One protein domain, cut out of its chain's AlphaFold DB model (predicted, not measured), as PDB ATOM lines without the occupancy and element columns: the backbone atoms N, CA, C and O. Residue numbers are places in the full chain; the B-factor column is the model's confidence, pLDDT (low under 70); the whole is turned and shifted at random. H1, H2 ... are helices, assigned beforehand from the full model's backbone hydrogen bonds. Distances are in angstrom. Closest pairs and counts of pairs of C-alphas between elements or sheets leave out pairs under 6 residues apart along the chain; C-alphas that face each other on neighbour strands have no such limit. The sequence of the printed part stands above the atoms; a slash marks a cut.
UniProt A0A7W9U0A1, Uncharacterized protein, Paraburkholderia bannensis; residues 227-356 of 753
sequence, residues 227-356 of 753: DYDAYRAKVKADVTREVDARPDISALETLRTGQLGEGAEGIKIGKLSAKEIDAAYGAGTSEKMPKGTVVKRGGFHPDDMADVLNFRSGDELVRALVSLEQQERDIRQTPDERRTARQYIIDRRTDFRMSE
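Overview. This is residues 227 to 356 of the 753 residues of an uncharacterized protein of Paraburkholderia bannensis (UniProt A0A7W9U0A1). Two crossing helices, H1 and H6, make an arm at one end of the long axis, and a head of short helices and long loops makes the other. H5 starts at H4 in the head and runs past Ala 341, the first residue of H6, which touches it at residues 324 to 331; H2 packs across its residues 317 to 324, and H3 is near its start at Asp 315. The printed part has 130 residues, with six named helices, H1 to H6 in chain order, and no named strand; the class is all helix. It is compact, with a radius of gyration of the C-alphas of 16.2 A and spans of 52 by 38 by 21 A.

Arrangement. H1, residues 227 to 244, touches H6, residues 341 to 356, at a steep tilt of 49 degrees, opposite ways; the closest C-alphas, of Lys 236 and Thr 350, are 5.3 A apart. H2, residues 247 to 257, touches residues 317 to 324 alone of H5, residues 314 to 333, about perpendicular at 83 degrees, closest at C-alphas Asp 248 and Ala 320, 5.7 A. H3, residues 274 to 281, is close to H5 but not clearly touching, with C-alphas Tyr 281 and Asp 315 closest at 7.9 A. H4, residues 302 to 306, touches residues 314 to 318 alone of H5, closest at C-alphas Asp 303 and Gly 314, 3.9 A. H5, the hub, touches H6 at residue 341 alone, about perpendicular at 77 degrees; C-alphas Glu 328 and Ala 341 are closest at 4.7 A. H1 and H5 are apart. In the six helices every O i to N i+4 pair is within hydrogen-bond range.

Along the chain. H1 begins at C-alpha 227 (44.144, -26.567, -40.555) and measures 25.5 A. H2 measures 15.2 A, H3 10.4 A and H4 6.0 A. H5 measures 28.5 A. H6 measures 22.6 A and ends at C-alpha 356 (29.632, -27.518, -49.096).

Size, cuts and confidence. The farthest C-alphas, of Asp 227 and Ala 279, are 54.0 A apart. The printed part has no cut. The links H2 to H3 and H3 to H4 are long. Residues 261 to 267 and 334 to 337 are among those with pLDDT under 70.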
ATOM      1  N   ASP A 227      45.363 -27.331 -40.806       66.12
ATOM      2  CA  ASP A 227      44.144 -26.567 -40.555       66.12
ATOM      3  C   ASP A 227      42.918 -27.180 -41.248       66.12
ATOM      4  O   ASP A 227      41.819 -27.131 -40.693       66.12
ATOM      5  N   TYR A 228      43.094 -27.794 -42.425       68.88
ATOM      6  CA  TYR A 228      42.027 -28.523 -43.119       68.88
ATOM      7  C   TYR A 228      41.679 -29.806 -42.366       68.88
ATOM      8  O   TYR A 228      40.506 -30.069 -42.113       68.88
ATOM      9  N   ASP A 229      42.690 -30.561 -41.931       74.94
ATOM     10  CA  ASP A 229      42.488 -31.776 -41.139       74.94
ATOM     11  C   ASP A 229      41.853 -31.465 -39.780       74.94
ATOM     12  O   ASP A 229      40.920 -32.150 -39.355       74.94
ATOM     13  N   ALA A 230      42.292 -30.386 -39.121       85.19
ATOM     14  CA  ALA A 230      41.689 -29.917 -37.879       85.19
ATOM     15  C   ALA A 230      40.225 -29.494 -38.071       85.19
ATOM     16  O   ALA A 230      39.389 -29.771 -37.210       85.19
ATOM     17  N   TYR A 231      39.896 -28.845 -39.191       83.50
ATOM     18  CA  TYR A 231      38.516 -28.485 -39.518       83.50
ATOM     19  C   TYR A 231      37.668 -29.718 -39.845       83.50
ATOM     20  O   TYR A 231      36.608 -29.901 -39.250       83.50
ATOM     21  N   ARG A 232      38.166 -30.627 -40.692       83.94
ATOM     22  CA  ARG A 232      37.495 -31.892 -41.018       83.94
ATOM     23  C   ARG A 232      37.245 -32.732 -39.774       83.94
ATOM     24  O   ARG A 232      36.194 -33.352 -39.674       83.94
ATOM     25  N   ALA A 233      38.164 -32.743 -38.811       91.56
ATOM     26  CA  ALA A 233      37.964 -33.428 -37.537       91.56
ATOM     27  C   ALA A 233      36.806 -32.825 -36.722       91.56
ATOM     28  O   ALA A 233      36.036 -33.581 -36.131       91.56
ATOM     29  N   LYS A 234      36.642 -31.492 -36.722       92.88
ATOM     30  CA  LYS A 234      35.492 -30.819 -36.089       92.88
ATOM     31  C   LYS A 234      34.185 -31.182 -36.790       92.88
ATOM     32  O   LYS A 234      33.279 -31.684 -36.137       92.88
ATOM     33  N   VAL A 235      34.135 -31.044 -38.118       90.56
ATOM     34  CA  VAL A 235      32.960 -31.421 -38.923       90.56
ATOM     35  C   VAL A 235      32.613 -32.896 -38.714       90.56
ATOM     36  O   VAL A 235      31.454 -33.237 -38.499       90.56
ATOM     37  N   LYS A 236      33.616 -33.780 -38.687       92.69
ATOM     38  CA  LYS A 236      33.426 -35.208 -38.415       92.69
ATOM     39  C   LYS A 236      32.846 -35.455 -37.027       92.69
ATOM     40  O   LYS A 236      31.997 -36.329 -36.891       92.69
ATOM     41  N   ALA A 237      33.283 -34.722 -36.003       95.56
ATOM     42  CA  ALA A 237      32.737 -34.848 -34.653       95.56
ATOM     43  C   ALA A 237      31.259 -34.427 -34.600       95.56
ATOM     44  O   ALA A 237      30.453 -35.111 -33.970       95.56
ATOM     45  N   ASP A 238      30.888 -33.361 -35.306       92.75
ATOM     46  CA  ASP A 238      29.503 -32.887 -35.388       92.75
ATOM     47  C   ASP A 238      28.618 -33.888 -36.139       92.75
ATOM     48  O   ASP A 238      27.594 -34.330 -35.618       92.75
ATOM     49  N   VAL A 239      29.074 -34.351 -37.308       92.88
ATOM     50  CA  VAL A 239      28.401 -35.401 -38.087       92.88
ATOM     51  C   VAL A 239      28.279 -36.699 -37.291       92.88
ATOM     52  O   VAL A 239      27.252 -37.365 -37.372       92.88
ATOM     53  N   THR A 240      29.296 -37.066 -36.508       93.88
ATOM     54  CA  THR A 240      29.253 -38.265 -35.659       93.88
ATOM     55  C   THR A 240      28.122 -38.161 -34.642       93.88
ATOM     56  O   THR A 240      27.314 -39.079 -34.565       93.88
ATOM     57  N   ARG A 241      27.996 -37.027 -33.935       92.88
ATOM     58  CA  ARG A 241      26.907 -36.810 -32.967       92.88
ATOM     59  C   ARG A 241      25.528 -36.923 -33.615       92.88
ATOM     60  O   ARG A 241      24.629 -37.527 -33.046       92.88
ATOM     61  N   GLU A 242      25.365 -36.385 -34.818       88.62
ATOM     62  CA  GLU A 242      24.098 -36.466 -35.551       88.62
ATOM     63  C   GLU A 242      23.782 -37.866 -36.078       88.62
ATOM     64  O   GLU A 242      22.619 -38.264 -36.110       88.62
ATOM     65  N   VAL A 243      24.794 -38.608 -36.538       90.62
ATOM     66  CA  VAL A 243      24.610 -39.994 -36.989       90.62
ATOM     67  C   VAL A 243      24.297 -40.899 -35.801       90.62
ATOM     68  O   VAL A 243      23.408 -41.736 -35.922       90.62
ATOM     69  N   ASP A 244      24.956 -40.693 -34.662       89.81
ATOM     70  CA  ASP A 244      24.721 -41.452 -33.429       89.81
ATOM     71  C   ASP A 244      23.345 -41.179 -32.823       89.81
ATOM     72  O   ASP A 244      22.737 -42.082 -32.257       89.81
ATOM     73  N   ALA A 245      22.820 -39.965 -32.998       89.25
ATOM     74  CA  ALA A 245      21.472 -39.602 -32.574       89.25
ATOM     75  C   ALA A 245      20.360 -40.190 -33.463       89.25
ATOM     76  O   ALA A 245      19.181 -40.058 -33.127       89.25
ATOM     77  N   ARG A 246      20.682 -40.819 -34.606       87.62
ATOM     78  CA  ARG A 246      19.653 -41.476 -35.422       87.62
ATOM     79  C   ARG A 246      19.057 -42.666 -34.651       87.62
ATOM     80  O   ARG A 246      19.830 -43.449 -34.094       87.62
ATOM     81  N   PRO A 247      17.724 -42.870 -34.669       90.00
ATOM     82  CA  PRO A 247      17.085 -43.950 -33.911       90.00
ATOM     83  C   PRO A 247      17.640 -45.346 -34.225       90.00
ATOM     84  O   PRO A 247      17.851 -46.151 -33.323       90.00
ATOM     85  N   ASP A 248      17.939 -45.625 -35.495       90.44
ATOM     86  CA  ASP A 248      18.478 -46.905 -35.968       90.44
ATOM     87  C   ASP A 248      19.899 -47.189 -35.455       90.44
ATOM     88  O   ASP A 248      20.181 -48.293 -34.986       90.44
ATOM     89  N   ILE A 249      20.781 -46.186 -35.491       91.94
ATOM     90  CA  ILE A 249      22.153 -46.285 -34.971       91.94
ATOM     91  C   ILE A 249      22.152 -46.359 -33.442       91.94
ATOM     92  O   ILE A 249      22.843 -47.205 -32.872       91.94
ATOM     93  N   SER A 250      21.345 -45.528 -32.777       90.25
ATOM     94  CA  SER A 250      21.212 -45.547 -31.319       90.25
ATOM     95  C   SER A 250      20.699 -46.902 -30.828       90.25
ATOM     96  O   SER A 250      21.287 -47.483 -29.917       90.25
ATOM     97  N   ALA A 251      19.653 -47.459 -31.450       91.94
ATOM     98  CA  ALA A 251      19.141 -48.783 -31.100       91.94
ATOM     99  C   ALA A 251      20.165 -49.893 -31.336       91.94
ATOM    100  O   ALA A 251      20.309 -50.783 -30.494       91.94
ATOM    101  N   LEU A 252      20.903 -49.837 -32.451       91.88
ATOM    102  CA  LEU A 252      21.972 -50.789 -32.740       91.88
ATOM    103  C   LEU A 252      23.028 -50.799 -31.627       91.88
ATOM    104  O   LEU A 252      23.389 -51.871 -31.131       91.88
ATOM    105  N   GLU A 253      23.523 -49.624 -31.236       89.56
ATOM    106  CA  GLU A 253      24.551 -49.501 -30.201       89.56
ATOM    107  C   GLU A 253      24.015 -49.882 -28.818       89.56
ATOM    108  O   GLU A 253      24.667 -50.647 -28.101       89.56
ATOM    109  N   THR A 254      22.799 -49.463 -28.455       89.94
ATOM    110  CA  THR A 254      22.166 -49.842 -27.183       89.94
ATOM    111  C   THR A 254      21.951 -51.350 -27.076       89.94
ATOM    112  O   THR A 254      22.288 -51.940 -26.051       89.94
ATOM    113  N   LEU A 255      21.472 -52.020 -28.129       91.50
ATOM    114  CA  LEU A 255      21.276 -53.476 -28.120       91.50
ATOM    115  C   LEU A 255      22.605 -54.255 -28.109       91.50
ATOM    116  O   LEU A 255      22.672 -55.361 -27.566       91.50
ATOM    117  N   ARG A 256      23.677 -53.702 -28.694       90.25
ATOM    118  CA  ARG A 256      25.016 -54.323 -28.687       90.25
ATOM    119  C   ARG A 256      25.727 -54.173 -27.346       90.25
ATOM    120  O   ARG A 256      26.296 -55.150 -26.855       90.25
ATOM    121  N   THR A 257      25.712 -52.970 -26.783       86.94
ATOM    122  CA  THR A 257      26.441 -52.614 -25.554       86.94
ATOM    123  C   THR A 257      25.634 -52.890 -24.286       86.94
ATOM    124  O   THR A 257      26.210 -53.069 -23.211       86.94
ATOM    125  N   GLY A 258      24.307 -52.954 -24.407       84.69
ATOM    126  CA  GLY A 258      23.377 -53.038 -23.288       84.69
ATOM    127  C   GLY A 258      23.258 -51.732 -22.502       84.69
ATOM    128  O   GLY A 258      22.747 -51.772 -21.387       84.69
ATOM    129  N   GLN A 259      23.751 -50.605 -23.029       82.38
ATOM    130  CA  GLN A 259      23.711 -49.298 -22.373       82.38
ATOM    131  C   GLN A 259      22.747 -48.360 -23.103       82.38
ATOM    132  O   GLN A 259      22.832 -48.182 -24.319       82.38
ATOM    133  N   LEU A 260      21.832 -47.751 -22.349       72.69
ATOM    134  CA  LEU A 260      21.064 -46.613 -22.844       72.69
ATOM    135  C   LEU A 260      21.989 -45.388 -22.966       72.69
ATOM    136  O   LEU A 260      22.945 -45.269 -22.200       72.69
ATOM    137  N   GLY A 261      21.713 -44.501 -23.927       66.88
ATOM    138  CA  GLY A 261      22.493 -43.280 -24.168       66.88
ATOM    139  C   GLY A 261      22.502 -42.279 -22.997       66.88
ATOM    140  O   GLY A 261      22.043 -42.573 -21.891       66.88
ATOM    141  N   GLU A 262      23.042 -41.076 -23.238       56.47
ATOM    142  CA  GLU A 262      23.174 -40.020 -22.217       56.47
ATOM    143  C   GLU A 262      21.863 -39.789 -21.434       56.47
ATOM    144  O   GLU A 262      20.817 -39.514 -22.018       56.47
ATOM    145  N   GLY A 263      21.929 -39.888 -20.098       58.91
ATOM    146  CA  GLY A 263      20.797 -39.651 -19.186       58.91
ATOM    147  C   GLY A 263      20.233 -40.888 -18.473       58.91
ATOM    148  O   GLY A 263      19.465 -40.732 -17.526       58.91
ATOM    149  N   ALA A 264      20.644 -42.102 -18.855       60.41
ATOM    150  CA  ALA A 264      20.208 -43.363 -18.236       60.41
ATOM    151  C   ALA A 264      21.393 -44.292 -17.886       60.41
ATOM    152  O   ALA A 264      21.347 -45.516 -18.045       60.41
ATOM    153  N   GLU A 265      22.473 -43.690 -17.382       58.06
ATOM    154  CA  GLU A 265      23.681 -44.392 -16.945       58.06
ATOM    155  C   GLU A 265      23.356 -45.450 -15.873       58.06
ATOM    156  O   GLU A 265      22.800 -45.155 -14.817       58.06
ATOM    157  N   GLY A 266      23.715 -46.710 -16.143       62.72
ATOM    158  CA  GLY A 266      23.548 -47.832 -15.210       62.72
ATOM    159  C   GLY A 266      22.325 -48.725 -15.454       62.72
ATOM    160  O   GLY A 266      22.263 -49.812 -14.876       62.72
ATOM    161  N   ILE A 267      21.401 -48.340 -16.341       68.06
ATOM    162  CA  ILE A 267      20.280 -49.198 -16.753       68.06
ATOM    163  C   ILE A 267      20.758 -50.128 -17.871       68.06
ATOM    164  O   ILE A 267      21.084 -49.681 -18.970       68.06
ATOM    165  N   LYS A 268      20.819 -51.434 -17.582       74.44
ATOM    166  CA  LYS A 268      21.177 -52.451 -18.576       74.44
ATOM    167  C   LYS A 268      19.950 -52.910 -19.344       74.44
ATOM    168  O   LYS A 268      18.995 -53.392 -18.743       74.44
ATOM    169  N   ILE A 269      20.033 -52.835 -20.663       81.38
ATOM    170  CA  ILE A 269      19.004 -53.338 -21.567       81.38
ATOM    171  C   ILE A 269      19.423 -54.684 -22.153       81.38
ATOM    172  O   ILE A 269      20.593 -54.908 -22.472       81.38
ATOM    173  N   GLY A 270      18.461 -55.603 -22.253       85.31
ATOM    174  CA  GLY A 270      18.664 -56.897 -22.894       85.31
ATOM    175  C   GLY A 270      18.450 -56.857 -24.405       85.31
ATOM    176  O   GLY A 270      17.967 -55.890 -24.980       85.31
ATOM    177  N   LYS A 271      18.827 -57.952 -25.059       94.12
ATOM    178  CA  LYS A 271      18.721 -58.129 -26.513       94.12
ATOM    179  C   LYS A 271      17.319 -58.582 -26.918       94.12
ATOM    180  O   LYS A 271      16.566 -59.090 -26.087       94.12
ATOM    181  N   LEU A 272      17.000 -58.470 -28.203       94.38
ATOM    182  CA  LEU A 272      15.712 -58.904 -28.744       94.38
ATOM    183  C   LEU A 272      15.605 -60.436 -28.828       94.38
ATOM    184  O   LEU A 272      16.599 -61.141 -29.036       94.38
ATOM    185  N   SER A 273      14.393 -60.962 -28.676       95.38
ATOM    186  CA  SER A 273      14.090 -62.390 -28.785       95.38
ATOM    187  C   SER A 273      14.062 -62.837 -30.247       95.38
ATOM    188  O   SER A 273      13.184 -62.446 -31.014       95.38
ATOM    189  N   ALA A 274      14.991 -63.714 -30.641       93.94
ATOM    190  CA  ALA A 274      15.012 -64.275 -31.996       93.94
ATOM    191  C   ALA A 274      13.728 -65.064 -32.315       93.94
ATOM    192  O   ALA A 274      13.193 -64.954 -33.413       93.94
ATOM    193  N   LYS A 275      13.200 -65.807 -31.328       93.69
ATOM    194  CA  LYS A 275      11.968 -66.601 -31.471       93.69
ATOM    195  C   LYS A 275      10.760 -65.718 -31.787       93.69
ATOM    196  O   LYS A 275       9.934 -66.095 -32.607       93.69
ATOM    197  N   GLU A 276      10.649 -64.579 -31.113       92.44
ATOM    198  CA  GLU A 276       9.508 -63.674 -31.281       92.44
ATOM    199  C   GLU A 276       9.627 -62.862 -32.569       92.44
ATOM    200  O   GLU A 276       8.631 -62.699 -33.264       92.44
ATOM    201  N   ILE A 277      10.847 -62.467 -32.956       93.19
ATOM    202  CA  ILE A 277      11.094 -61.855 -34.268       93.19
ATOM    203  C   ILE A 277      10.668 -62.802 -35.399       93.19
ATOM    204  O   ILE A 277       9.921 -62.403 -36.287       93.19
ATOM    205  N   ASP A 278      11.100 -64.064 -35.372       93.50
ATOM    206  CA  ASP A 278      10.753 -65.012 -36.436       93.50
ATOM    207  C   ASP A 278       9.255 -65.363 -36.450       93.50
ATOM    208  O   ASP A 278       8.688 -65.605 -37.516       93.50
ATOM    209  N   ALA A 279       8.597 -65.366 -35.285       91.31
ATOM    210  CA  ALA A 279       7.160 -65.610 -35.181       91.31
ATOM    211  C   ALA A 279       6.315 -64.435 -35.706       91.31
ATOM    212  O   ALA A 279       5.302 -64.671 -36.359       91.31
ATOM    213  N   ALA A 280       6.725 -63.192 -35.435       87.94
ATOM    214  CA  ALA A 280       5.978 -61.991 -35.811       87.94
ATOM    215  C   ALA A 280       6.270 -61.512 -37.246       87.94
ATOM    216  O   ALA A 280       5.365 -61.032 -37.924       87.94
ATOM    217  N   TYR A 281       7.510 -61.666 -37.726       88.94
ATOM    218  CA  TYR A 281       7.976 -61.088 -38.998       88.94
ATOM    219  C   TYR A 281       8.337 -62.134 -40.064       88.94
ATOM    220  O   TYR A 281       8.714 -61.782 -41.180       88.94
ATOM    221  N   GLY A 282       8.191 -63.422 -39.744       89.00
ATOM    222  CA  GLY A 282       8.456 -64.542 -40.643       89.00
ATOM    223  C   GLY A 282       9.797 -65.225 -40.377       89.00
ATOM    224  O   GLY A 282      10.781 -64.595 -39.979       89.00
ATOM    225  N   ALA A 283       9.829 -66.538 -40.618       89.50
ATOM    226  CA  ALA A 283      10.979 -67.386 -40.327       89.50
ATOM    227  C   ALA A 283      12.253 -66.921 -41.060       89.50
ATOM    228  O   ALA A 283      12.243 -66.730 -42.277       89.50
ATOM    229  N   GLY A 284      13.356 -66.769 -40.318       88.25
ATOM    230  CA  GLY A 284      14.664 -66.358 -40.846       88.25
ATOM    231  C   GLY A 284      14.904 -64.845 -40.826       88.25
ATOM    232  O   GLY A 284      15.948 -64.381 -41.286       88.25
ATOM    233  N   THR A 285      13.974 -64.056 -40.284       89.56
ATOM    234  CA  THR A 285      14.163 -62.608 -40.101       89.56
ATOM    235  C   THR A 285      15.217 -62.322 -39.034       89.56
ATOM    236  O   THR A 285      16.034 -61.418 -39.203       89.56
ATOM    237  N   SER A 286      15.282 -63.138 -37.978       91.12
ATOM    238  CA  SER A 286      16.283 -62.998 -36.914       91.12
ATOM    239  C   SER A 286      17.731 -63.156 -37.411       91.12
ATOM    240  O   SER A 286      18.641 -62.551 -36.846       91.12
ATOM    241  N   GLU A 287      17.958 -63.894 -38.504       92.06
ATOM    242  CA  GLU A 287      19.277 -64.075 -39.137       92.06
ATOM    243  C   GLU A 287      19.730 -62.858 -39.959       92.06
ATOM    244  O   GLU A 287      20.928 -62.671 -40.197       92.06
ATOM    245  N   LYS A 288      18.774 -62.022 -40.381       91.62
ATOM    246  CA  LYS A 288      19.004 -60.772 -41.120       91.62
ATOM    247  C   LYS A 288      19.230 -59.574 -40.194       91.62
ATOM    248  O   LYS A 288      19.501 -58.481 -40.676       91.62
ATOM    249  N   MET A 289      19.116 -59.766 -38.880       93.31
ATOM    250  CA  MET A 289      19.366 -58.721 -37.891       93.31
ATOM    251  C   MET A 289      20.869 -58.459 -37.718       93.31
ATOM    252  O   MET A 289      21.681 -59.383 -37.851       93.31
ATOM    253  N   PRO A 290      21.266 -57.234 -37.324       92.88
ATOM    254  CA  PRO A 290      22.656 -56.930 -37.038       92.88
ATOM    255  C   PRO A 290      23.237 -57.837 -35.955       92.88
ATOM    256  O   PRO A 290      22.624 -58.063 -34.902       92.88
ATOM    257  N   LYS A 291      24.468 -58.319 -36.160       89.38
ATOM    258  CA  LYS A 291      25.142 -59.172 -35.167       89.38
ATOM    259  C   LYS A 291      25.175 -58.501 -33.791       89.38
ATOM    260  O   LYS A 291      25.528 -57.327 -33.658       89.38
ATOM    261  N   GLY A 292      24.845 -59.287 -32.767       89.19
ATOM    262  CA  GLY A 292      24.870 -58.855 -31.373       89.19
ATOM    263  C   GLY A 292      23.581 -58.210 -30.861       89.19
ATOM    264  O   GLY A 292      23.565 -57.906 -29.675       89.19
ATOM    265  N   THR A 293      22.531 -58.066 -31.677       92.19
ATOM    266  CA  THR A 293      21.250 -57.435 -31.281       92.19
ATOM    267  C   THR A 293      20.160 -58.419 -30.828       92.19
ATOM    268  O   THR A 293      19.236 -58.022 -30.121       92.19
ATOM    269  N   VAL A 294      20.286 -59.708 -31.176       93.00
ATOM    270  CA  VAL A 294      19.299 -60.770 -30.887       93.00
ATOM    271  C   VAL A 294      19.882 -61.913 -30.047       93.00
ATOM    272  O   VAL A 294      21.087 -62.185 -30.096       93.00
ATOM    273  N   VAL A 295      19.030 -62.615 -29.292       93.81
ATOM    274  CA  VAL A 295      19.370 -63.823 -28.512       93.81
ATOM    275  C   VAL A 295      18.324 -64.929 -28.669       93.81
ATOM    276  O   VAL A 295      17.138 -64.674 -28.855       93.81
ATOM    277  N   LYS A 296      18.765 -66.191 -28.559       88.62
ATOM    278  CA  LYS A 296      17.896 -67.374 -28.725       88.62
ATOM    279  C   LYS A 296      17.018 -67.690 -27.506       88.62
ATOM    280  O   LYS A 296      15.998 -68.351 -27.659       88.62
ATOM    281  N   ARG A 297      17.423 -67.289 -26.296       84.81
ATOM    282  CA  ARG A 297      16.683 -67.523 -25.040       84.81
ATOM    283  C   ARG A 297      16.740 -66.269 -24.170       84.81
ATOM    284  O   ARG A 297      17.816 -65.696 -24.037       84.81
ATOM    285  N   GLY A 298      15.608 -65.896 -23.571       82.00
ATOM    286  CA  GLY A 298      15.520 -64.787 -22.611       82.00
ATOM    287  C   GLY A 298      15.699 -63.386 -23.211       82.00
ATOM    288  O   GLY A 298      16.167 -62.500 -22.506       82.00
ATOM    289  N   GLY A 299      15.398 -63.204 -24.502       88.31
ATOM    290  CA  GLY A 299      15.344 -61.879 -25.132       88.31
ATOM    291  C   GLY A 299      13.975 -61.221 -24.960       88.31
ATOM    292  O   GLY A 299      13.014 -61.904 -24.616       88.31
ATOM    293  N   PHE A 300      13.902 -59.920 -25.222       92.19
ATOM    294  CA  PHE A 300      12.676 -59.122 -25.129       92.19
ATOM    295  C   PHE A 300      11.896 -59.096 -26.447       92.19
ATOM    296  O   PHE A 300      12.503 -59.197 -27.523       92.19
ATOM    297  N   HIS A 301      10.576 -58.915 -26.366       93.00
ATOM    298  CA  HIS A 301       9.737 -58.740 -27.548       93.00
ATOM    299  C   HIS A 301      10.080 -57.414 -28.243       93.00
ATOM    300  O   HIS A 301      10.296 -56.408 -27.560       93.00
ATOM    301  N   PRO A 302      10.142 -57.367 -29.588       93.00
ATOM    302  CA  PRO A 302      10.418 -56.127 -30.315       93.00
ATOM    303  C   PRO A 302       9.471 -54.975 -29.980       93.00
ATOM    304  O   PRO A 302       9.933 -53.844 -29.890       93.00
ATOM    305  N   ASP A 303       8.184 -55.256 -29.755       92.44
ATOM    306  CA  ASP A 303       7.210 -54.223 -29.366       92.44
ATOM    307  C   ASP A 303       7.482 -53.654 -27.967       92.44
ATOM    308  O   ASP A 303       7.422 -52.441 -27.793       92.44
ATOM    309  N   ASP A 304       7.883 -54.486 -26.999       91.00
ATOM    310  CA  ASP A 304       8.217 -54.024 -25.641       91.00
ATOM    311  C   ASP A 304       9.462 -53.122 -25.634       91.00
ATOM    312  O   ASP A 304       9.619 -52.238 -24.794       91.00
ATOM    313  N   MET A 305      10.376 -53.366 -26.577       89.75
ATOM    314  CA  MET A 305      11.620 -52.616 -26.729       89.75
ATOM    315  C   MET A 305      11.487 -51.382 -27.624       89.75
ATOM    316  O   MET A 305      12.383 -50.536 -27.604       89.75
ATOM    317  N   ALA A 306      10.409 -51.267 -28.399       91.81
ATOM    318  CA  ALA A 306      10.220 -50.175 -29.344       91.81
ATOM    319  C   ALA A 306      10.144 -48.824 -28.626       91.81
ATOM    320  O   ALA A 306      10.958 -47.949 -28.912       91.81
ATOM    321  N   ASP A 307       9.272 -48.700 -27.623       87.56
ATOM    322  CA  ASP A 307       9.111 -47.463 -26.848       87.56
ATOM    323  C   ASP A 307      10.416 -47.058 -26.149       87.56
ATOM    324  O   ASP A 307      10.805 -45.889 -26.142       87.56
ATOM    325  N   VAL A 308      11.143 -48.041 -25.609       87.00
ATOM    326  CA  VAL A 308      12.405 -47.824 -24.887       87.00
ATOM    327  C   VAL A 308      13.523 -47.345 -25.817       87.00
ATOM    328  O   VAL A 308      14.377 -46.560 -25.407       87.00
ATOM    329  N   LEU A 309      13.522 -47.803 -27.071       89.25
ATOM    330  CA  LEU A 309      14.481 -47.404 -28.105       89.25
ATOM    331  C   LEU A 309      13.967 -46.248 -28.975       89.25
ATOM    332  O   LEU A 309      14.622 -45.890 -29.954       89.25
ATOM    333  N   ASN A 310      12.836 -45.643 -28.596       88.12
ATOM    334  CA  ASN A 310      12.216 -44.503 -29.263       88.12
ATOM    335  C   ASN A 310      11.735 -44.798 -30.703       88.12
ATOM    336  O   ASN A 310      11.889 -43.979 -31.611       88.12
ATOM    337  N   PHE A 311      11.145 -45.976 -30.899       93.25
ATOM    338  CA  PHE A 311      10.446 -46.416 -32.110       93.25
ATOM    339  C   PHE A 311       8.940 -46.500 -31.853       93.25
ATOM    340  O   PHE A 311       8.519 -46.758 -30.732       93.25
ATOM    341  N   ARG A 312       8.112 -46.323 -32.891       92.00
ATOM    342  CA  ARG A 312       6.642 -46.355 -32.741       92.00
ATOM    343  C   ARG A 312       6.078 -47.767 -32.601       92.00
ATOM    344  O   ARG A 312       4.937 -47.927 -32.182       92.00
ATOM    345  N   SER A 313       6.829 -48.769 -33.045       95.38
ATOM    346  CA  SER A 313       6.448 -50.178 -32.987       95.38
ATOM    347  C   SER A 313       7.667 -51.085 -33.129       95.38
ATOM    348  O   SER A 313       8.718 -50.671 -33.634       95.38
ATOM    349  N   GLY A 314       7.517 -52.351 -32.734       92.62
ATOM    350  CA  GLY A 314       8.533 -53.374 -32.956       92.62
ATOM    351  C   GLY A 314       8.806 -53.609 -34.441       92.62
ATOM    352  O   GLY A 314       9.948 -53.880 -34.807       92.62
ATOM    353  N   ASP A 315       7.801 -53.435 -35.306       93.69
ATOM    354  CA  ASP A 315       7.953 -53.547 -36.764       93.69
ATOM    355  C   ASP A 315       8.894 -52.466 -37.312       93.69
ATOM    356  O   ASP A 315       9.791 -52.767 -38.101       93.69
ATOM    357  N   GLU A 316       8.745 -51.219 -36.854       93.50
ATOM    358  CA  GLU A 316       9.629 -50.120 -37.251       93.50
ATOM    359  C   GLU A 316      11.073 -50.373 -36.790       93.50
ATOM    360  O   GLU A 316      12.007 -50.219 -37.581       93.50
ATOM    361  N   LEU A 317      11.247 -50.833 -35.544       95.06
ATOM    362  CA  LEU A 317      12.549 -51.183 -34.970       95.06
ATOM    363  C   LEU A 317      13.239 -52.307 -35.758       95.06
ATOM    364  O   LEU A 317      14.402 -52.179 -36.147       95.06
ATOM    365  N   VAL A 318      12.531 -53.414 -36.007       94.69
ATOM    366  CA  VAL A 318      13.083 -54.579 -36.714       94.69
ATOM    367  C   VAL A 318      13.449 -54.209 -38.149       94.69
ATOM    368  O   VAL A 318      14.560 -54.511 -38.582       94.69
ATOM    369  N   ARG A 319      12.579 -53.497 -38.878       93.12
ATOM    370  CA  ARG A 319      12.879 -53.057 -40.252       93.12
ATOM    371  C   ARG A 319      14.089 -52.136 -40.310       93.12
ATOM    372  O   ARG A 319      14.955 -52.355 -41.152       93.12
ATOM    373  N   ALA A 320      14.180 -51.154 -39.414       90.12
ATOM    374  CA  ALA A 320      15.306 -50.225 -39.376       90.12
ATOM    375  C   ALA A 320      16.647 -50.955 -39.173       90.12
ATOM    376  O   ALA A 320      17.615 -50.696 -39.892       90.12
ATOM    377  N   LEU A 321      16.691 -51.921 -38.250       94.50
ATOM    378  CA  LEU A 321      17.890 -52.715 -37.979       94.50
ATOM    379  C   LEU A 321      18.236 -53.673 -39.129       94.50
ATOM    380  O   LEU A 321      19.410 -53.792 -39.481       94.50
ATOM    381  N   VAL A 322      17.245 -54.322 -39.750       93.88
ATOM    382  CA  VAL A 322      17.462 -55.172 -40.935       93.88
ATOM    383  C   VAL A 322      17.993 -54.351 -42.111       93.88
ATOM    384  O   VAL A 322      18.951 -54.767 -42.759       93.88
ATOM    385  N   SER A 323      17.423 -53.172 -42.378       89.81
ATOM    386  CA  SER A 323      17.906 -52.278 -43.437       89.81
ATOM    387  C   SER A 323      19.348 -51.833 -43.200       89.81
ATOM    388  O   SER A 323      20.135 -51.786 -44.144       89.81
ATOM    389  N   LEU A 324      19.721 -51.560 -41.948       89.25
ATOM    390  CA  LEU A 324      21.084 -51.180 -41.593       89.25
ATOM    391  C   LEU A 324      22.084 -52.340 -41.764       89.25
ATOM    392  O   LEU A 324      23.183 -52.127 -42.277       89.25
ATOM    393  N   GLU A 325      21.710 -53.569 -41.389       92.12
ATOM    394  CA  GLU A 325      22.530 -54.769 -41.637       92.12
ATOM    395  C   GLU A 325      22.659 -55.064 -43.135       92.12
ATOM    396  O   GLU A 325      23.740 -55.437 -43.590       92.12
ATOM    397  N   GLN A 326      21.593 -54.868 -43.918       88.69
ATOM    398  CA  GLN A 326      21.654 -55.003 -45.372       88.69
ATOM    399  C   GLN A 326      22.624 -53.981 -45.971       88.69
ATOM    400  O   GLN A 326      23.512 -54.362 -46.727       88.69
ATOM    401  N   GLN A 327      22.537 -52.715 -45.555       83.00
ATOM    402  CA  GLN A 327      23.482 -51.684 -45.978       83.00
ATOM    403  C   GLN A 327      24.927 -52.060 -45.614       83.00
ATOM    404  O   GLN A 327      25.831 -51.892 -46.428       83.00
ATOM    405  N   GLU A 328      25.172 -52.599 -44.414       86.25
ATOM    406  CA  GLU A 328      26.507 -53.061 -44.018       86.25
ATOM    407  C   GLU A 328      26.990 -54.252 -44.866       86.25
ATOM    408  O   GLU A 328      28.180 -54.355 -45.167       86.25
ATOM    409  N   ARG A 329      26.087 -55.143 -45.291       86.69
ATOM    410  CA  ARG A 329      26.410 -56.244 -46.210       86.69
ATOM    411  C   ARG A 329      26.762 -55.744 -47.599       86.69
ATOM    412  O   ARG A 329      27.758 -56.209 -48.138       86.69
ATOM    413  N   ASP A 330      26.004 -54.797 -48.137       80.31
ATOM    414  CA  ASP A 330      26.268 -54.199 -49.447       80.31
ATOM    415  C   ASP A 330      27.617 -53.458 -49.441       80.31
ATOM    416  O   ASP A 330      28.429 -53.598 -50.354       80.31
ATOM    417  N   ILE A 331      27.919 -52.752 -48.346       73.12
ATOM    418  CA  ILE A 331      29.227 -52.122 -48.117       73.12
ATOM    419  C   ILE A 331      30.343 -53.176 -48.123       73.12
ATOM    420  O   ILE A 331      31.333 -53.004 -48.824       73.12
ATOM    421  N   ARG A 332      30.177 -54.299 -47.415       78.69
ATOM    422  CA  ARG A 332      31.172 -55.392 -47.378       78.69
ATOM    423  C   ARG A 332      31.305 -56.170 -48.688       78.69
ATOM    424  O   ARG A 332      32.295 -56.877 -48.858       78.69
ATOM    425  N   GLN A 333      30.317 -56.095 -49.580       77.56
ATOM    426  CA  GLN A 333      30.433 -56.629 -50.939       77.56
ATOM    427  C   GLN A 333      31.328 -55.748 -51.818       77.56
ATOM    428  O   GLN A 333      31.825 -56.219 -52.838       77.56
ATOM    429  N   THR A 334      31.567 -54.493 -51.422       58.69
ATOM    430  CA  THR A 334      32.530 -53.625 -52.103       58.69
ATOM    431  C   THR A 334      33.955 -54.087 -51.760       58.69
ATOM    432  O   THR A 334      34.293 -54.174 -50.575       58.69
ATOM    433  N   PRO A 335      34.814 -54.391 -52.754       59.69
ATOM    434  CA  PRO A 335      36.195 -54.804 -52.509       59.69
ATOM    435  C   PRO A 335      36.955 -53.793 -51.640       59.69
ATOM    436  O   PRO A 335      36.791 -52.586 -51.797       59.69
ATOM    437  N   ASP A 336      37.780 -54.292 -50.716       55.88
ATOM    438  CA  ASP A 336      38.600 -53.510 -49.772       55.88
ATOM    439  C   ASP A 336      37.839 -52.583 -48.795       55.88
ATOM    440  O   ASP A 336      38.453 -51.948 -47.931       55.88
ATOM    441  N   GLU A 337      36.506 -52.562 -48.824       67.81
ATOM    442  CA  GLU A 337      35.693 -51.790 -47.892       67.81
ATOM    443  C   GLU A 337      35.372 -52.606 -46.631       67.81
ATOM    444  O   GLU A 337      34.652 -53.605 -46.645       67.81
ATOM    445  N   ARG A 338      35.933 -52.174 -45.497       78.62
ATOM    446  CA  ARG A 338      35.785 -52.849 -44.193       78.62
ATOM    447  C   ARG A 338      35.037 -52.015 -43.160       78.62
ATOM    448  O   ARG A 338      34.901 -52.450 -42.015       78.62
ATOM    449  N   ARG A 339      34.591 -50.808 -43.517       82.00
ATOM    450  CA  ARG A 339      33.870 -49.928 -42.595       82.00
ATOM    451  C   ARG A 339      32.490 -50.498 -42.276       82.00
ATOM    452  O   ARG A 339      31.845 -51.137 -43.101       82.00
ATOM    453  N   THR A 340      32.027 -50.242 -41.057       87.12
ATOM    454  CA  THR A 340      30.636 -50.511 -40.673       87.12
ATOM    455  C   THR A 340      29.706 -49.516 -41.364       87.12
ATOM    456  O   THR A 340      30.145 -48.426 -41.746       87.12
ATOM    457  N   ALA A 341      28.409 -49.830 -41.464       84.00
ATOM    458  CA  ALA A 341      27.430 -48.895 -42.026       84.00
ATOM    459  C   ALA A 341      27.471 -47.531 -41.315       84.00
ATOM    460  O   ALA A 341      27.509 -46.490 -41.968       84.00
ATOM    461  N   ARG A 342      27.594 -47.530 -39.979       87.50
ATOM    462  CA  ARG A 342      27.783 -46.316 -39.171       87.50
ATOM    463  C   ARG A 342      28.985 -45.495 -39.642       87.50
ATOM    464  O   ARG A 342      28.852 -44.310 -39.934       87.50
ATOM    465  N   GLN A 343      30.161 -46.118 -39.717       85.75
ATOM    466  CA  GLN A 343      31.401 -45.424 -40.068       85.75
ATOM    467  C   GLN A 343      31.367 -44.895 -41.508       85.75
ATOM    468  O   GLN A 343      31.790 -43.768 -41.762       85.75
ATOM    469  N   TYR A 344      30.801 -45.675 -42.427       79.56
ATOM    470  CA  TYR A 344      30.609 -45.286 -43.819       79.56
ATOM    471  C   TYR A 344      29.686 -44.063 -43.952       79.56
ATOM    472  O   TYR A 344      30.022 -43.107 -44.651       79.56
ATOM    473  N   ILE A 345      28.556 -44.045 -43.232       81.44
ATOM    474  CA  ILE A 345      27.619 -42.910 -43.210       81.44
ATOM    475  C   ILE A 345      28.296 -41.650 -42.654       81.44
ATOM    476  O   ILE A 345      28.140 -40.576 -43.238       81.44
ATOM    477  N   ILE A 346      29.055 -41.771 -41.556       85.75
ATOM    478  CA  ILE A 346      29.790 -40.645 -40.954       85.75
ATOM    479  C   ILE A 346      30.792 -40.068 -41.952       85.75
ATOM    480  O   ILE A 346      30.793 -38.858 -42.174       85.75
ATOM    481  N   ASP A 347      31.630 -40.906 -42.566       76.69
ATOM    482  CA  ASP A 347      32.653 -40.436 -43.500       76.69
ATOM    483  C   ASP A 347      32.016 -39.763 -44.727       76.69
ATOM    484  O   ASP A 347      32.399 -38.648 -45.069       76.69
ATOM    485  N   ARG A 348      30.972 -40.362 -45.322       75.19
ATOM    486  CA  ARG A 348      30.264 -39.787 -46.482       75.19
ATOM    487  C   ARG A 348      29.588 -38.454 -46.167       75.19
ATOM    488  O   ARG A 348      29.697 -37.525 -46.962       75.19
ATOM    489  N   ARG A 349      28.907 -38.332 -45.020       77.75
ATOM    490  CA  ARG A 349      28.295 -37.060 -44.586       77.75
ATOM    491  C   ARG A 349      29.341 -36.003 -44.248       77.75
ATOM    492  O   ARG A 349      29.132 -34.835 -44.553       77.75
ATOM    493  N   THR A 350      30.458 -36.411 -43.646       78.19
ATOM    494  CA  THR A 350      31.588 -35.514 -43.377       78.19
ATOM    495  C   THR A 350      32.147 -34.973 -44.685       78.19
ATOM    496  O   THR A 350      32.311 -33.769 -44.817       78.19
ATOM    497  N   ASP A 351      32.396 -35.839 -45.669       66.12
ATOM    498  CA  ASP A 351      32.929 -35.427 -46.969       66.12
ATOM    499  C   ASP A 351      31.945 -34.522 -47.726       66.12
ATOM    500  O   ASP A 351      32.369 -33.531 -48.313       66.12
ATOM    501  N   PHE A 352      30.639 -34.802 -47.640       67.56
ATOM    502  CA  PHE A 352      29.595 -33.943 -48.204       67.56
ATOM    503  C   PHE A 352      29.591 -32.545 -47.567       67.56
ATOM    504  O   PHE A 352      29.719 -31.553 -48.280       67.56
ATOM    505  N   ARG A 353      29.560 -32.440 -46.231       76.38
ATOM    506  CA  ARG A 353      29.632 -31.134 -45.546       76.38
ATOM    507  C   ARG A 353      30.915 -30.382 -45.836       76.38
ATOM    508  O   ARG A 353      30.886 -29.180 -46.064       76.38
ATOM    509  N   MET A 354      32.042 -31.090 -45.860       76.06
ATOM    510  CA  MET A 354      33.316 -30.491 -46.233       76.06
ATOM    511  C   MET A 354      33.263 -29.920 -47.652       76.06
ATOM    512  O   MET A 354      33.815 -28.848 -47.869       76.06
ATOM    513  N   SER A 355      32.579 -30.586 -48.591       62.66
ATOM    514  CA  SER A 355      32.408 -30.072 -49.954       62.66
ATOM    515  C   SER A 355      31.484 -28.853 -50.052       62.66
ATOM    516  O   SER A 355      31.700 -28.023 -50.927       62.66
ATOM    517  N   GLU A 356      30.506 -28.702 -49.151       69.00
ATOM    518  CA  GLU A 356      29.632 -27.518 -49.096       69.00
ATOM    519  C   GLU A 356      30.304 -26.330 -48.391       69.00
ATOM    520  O   GLU A 356      30.274 -25.204 -48.879       69.00
TER     521      GLU A 356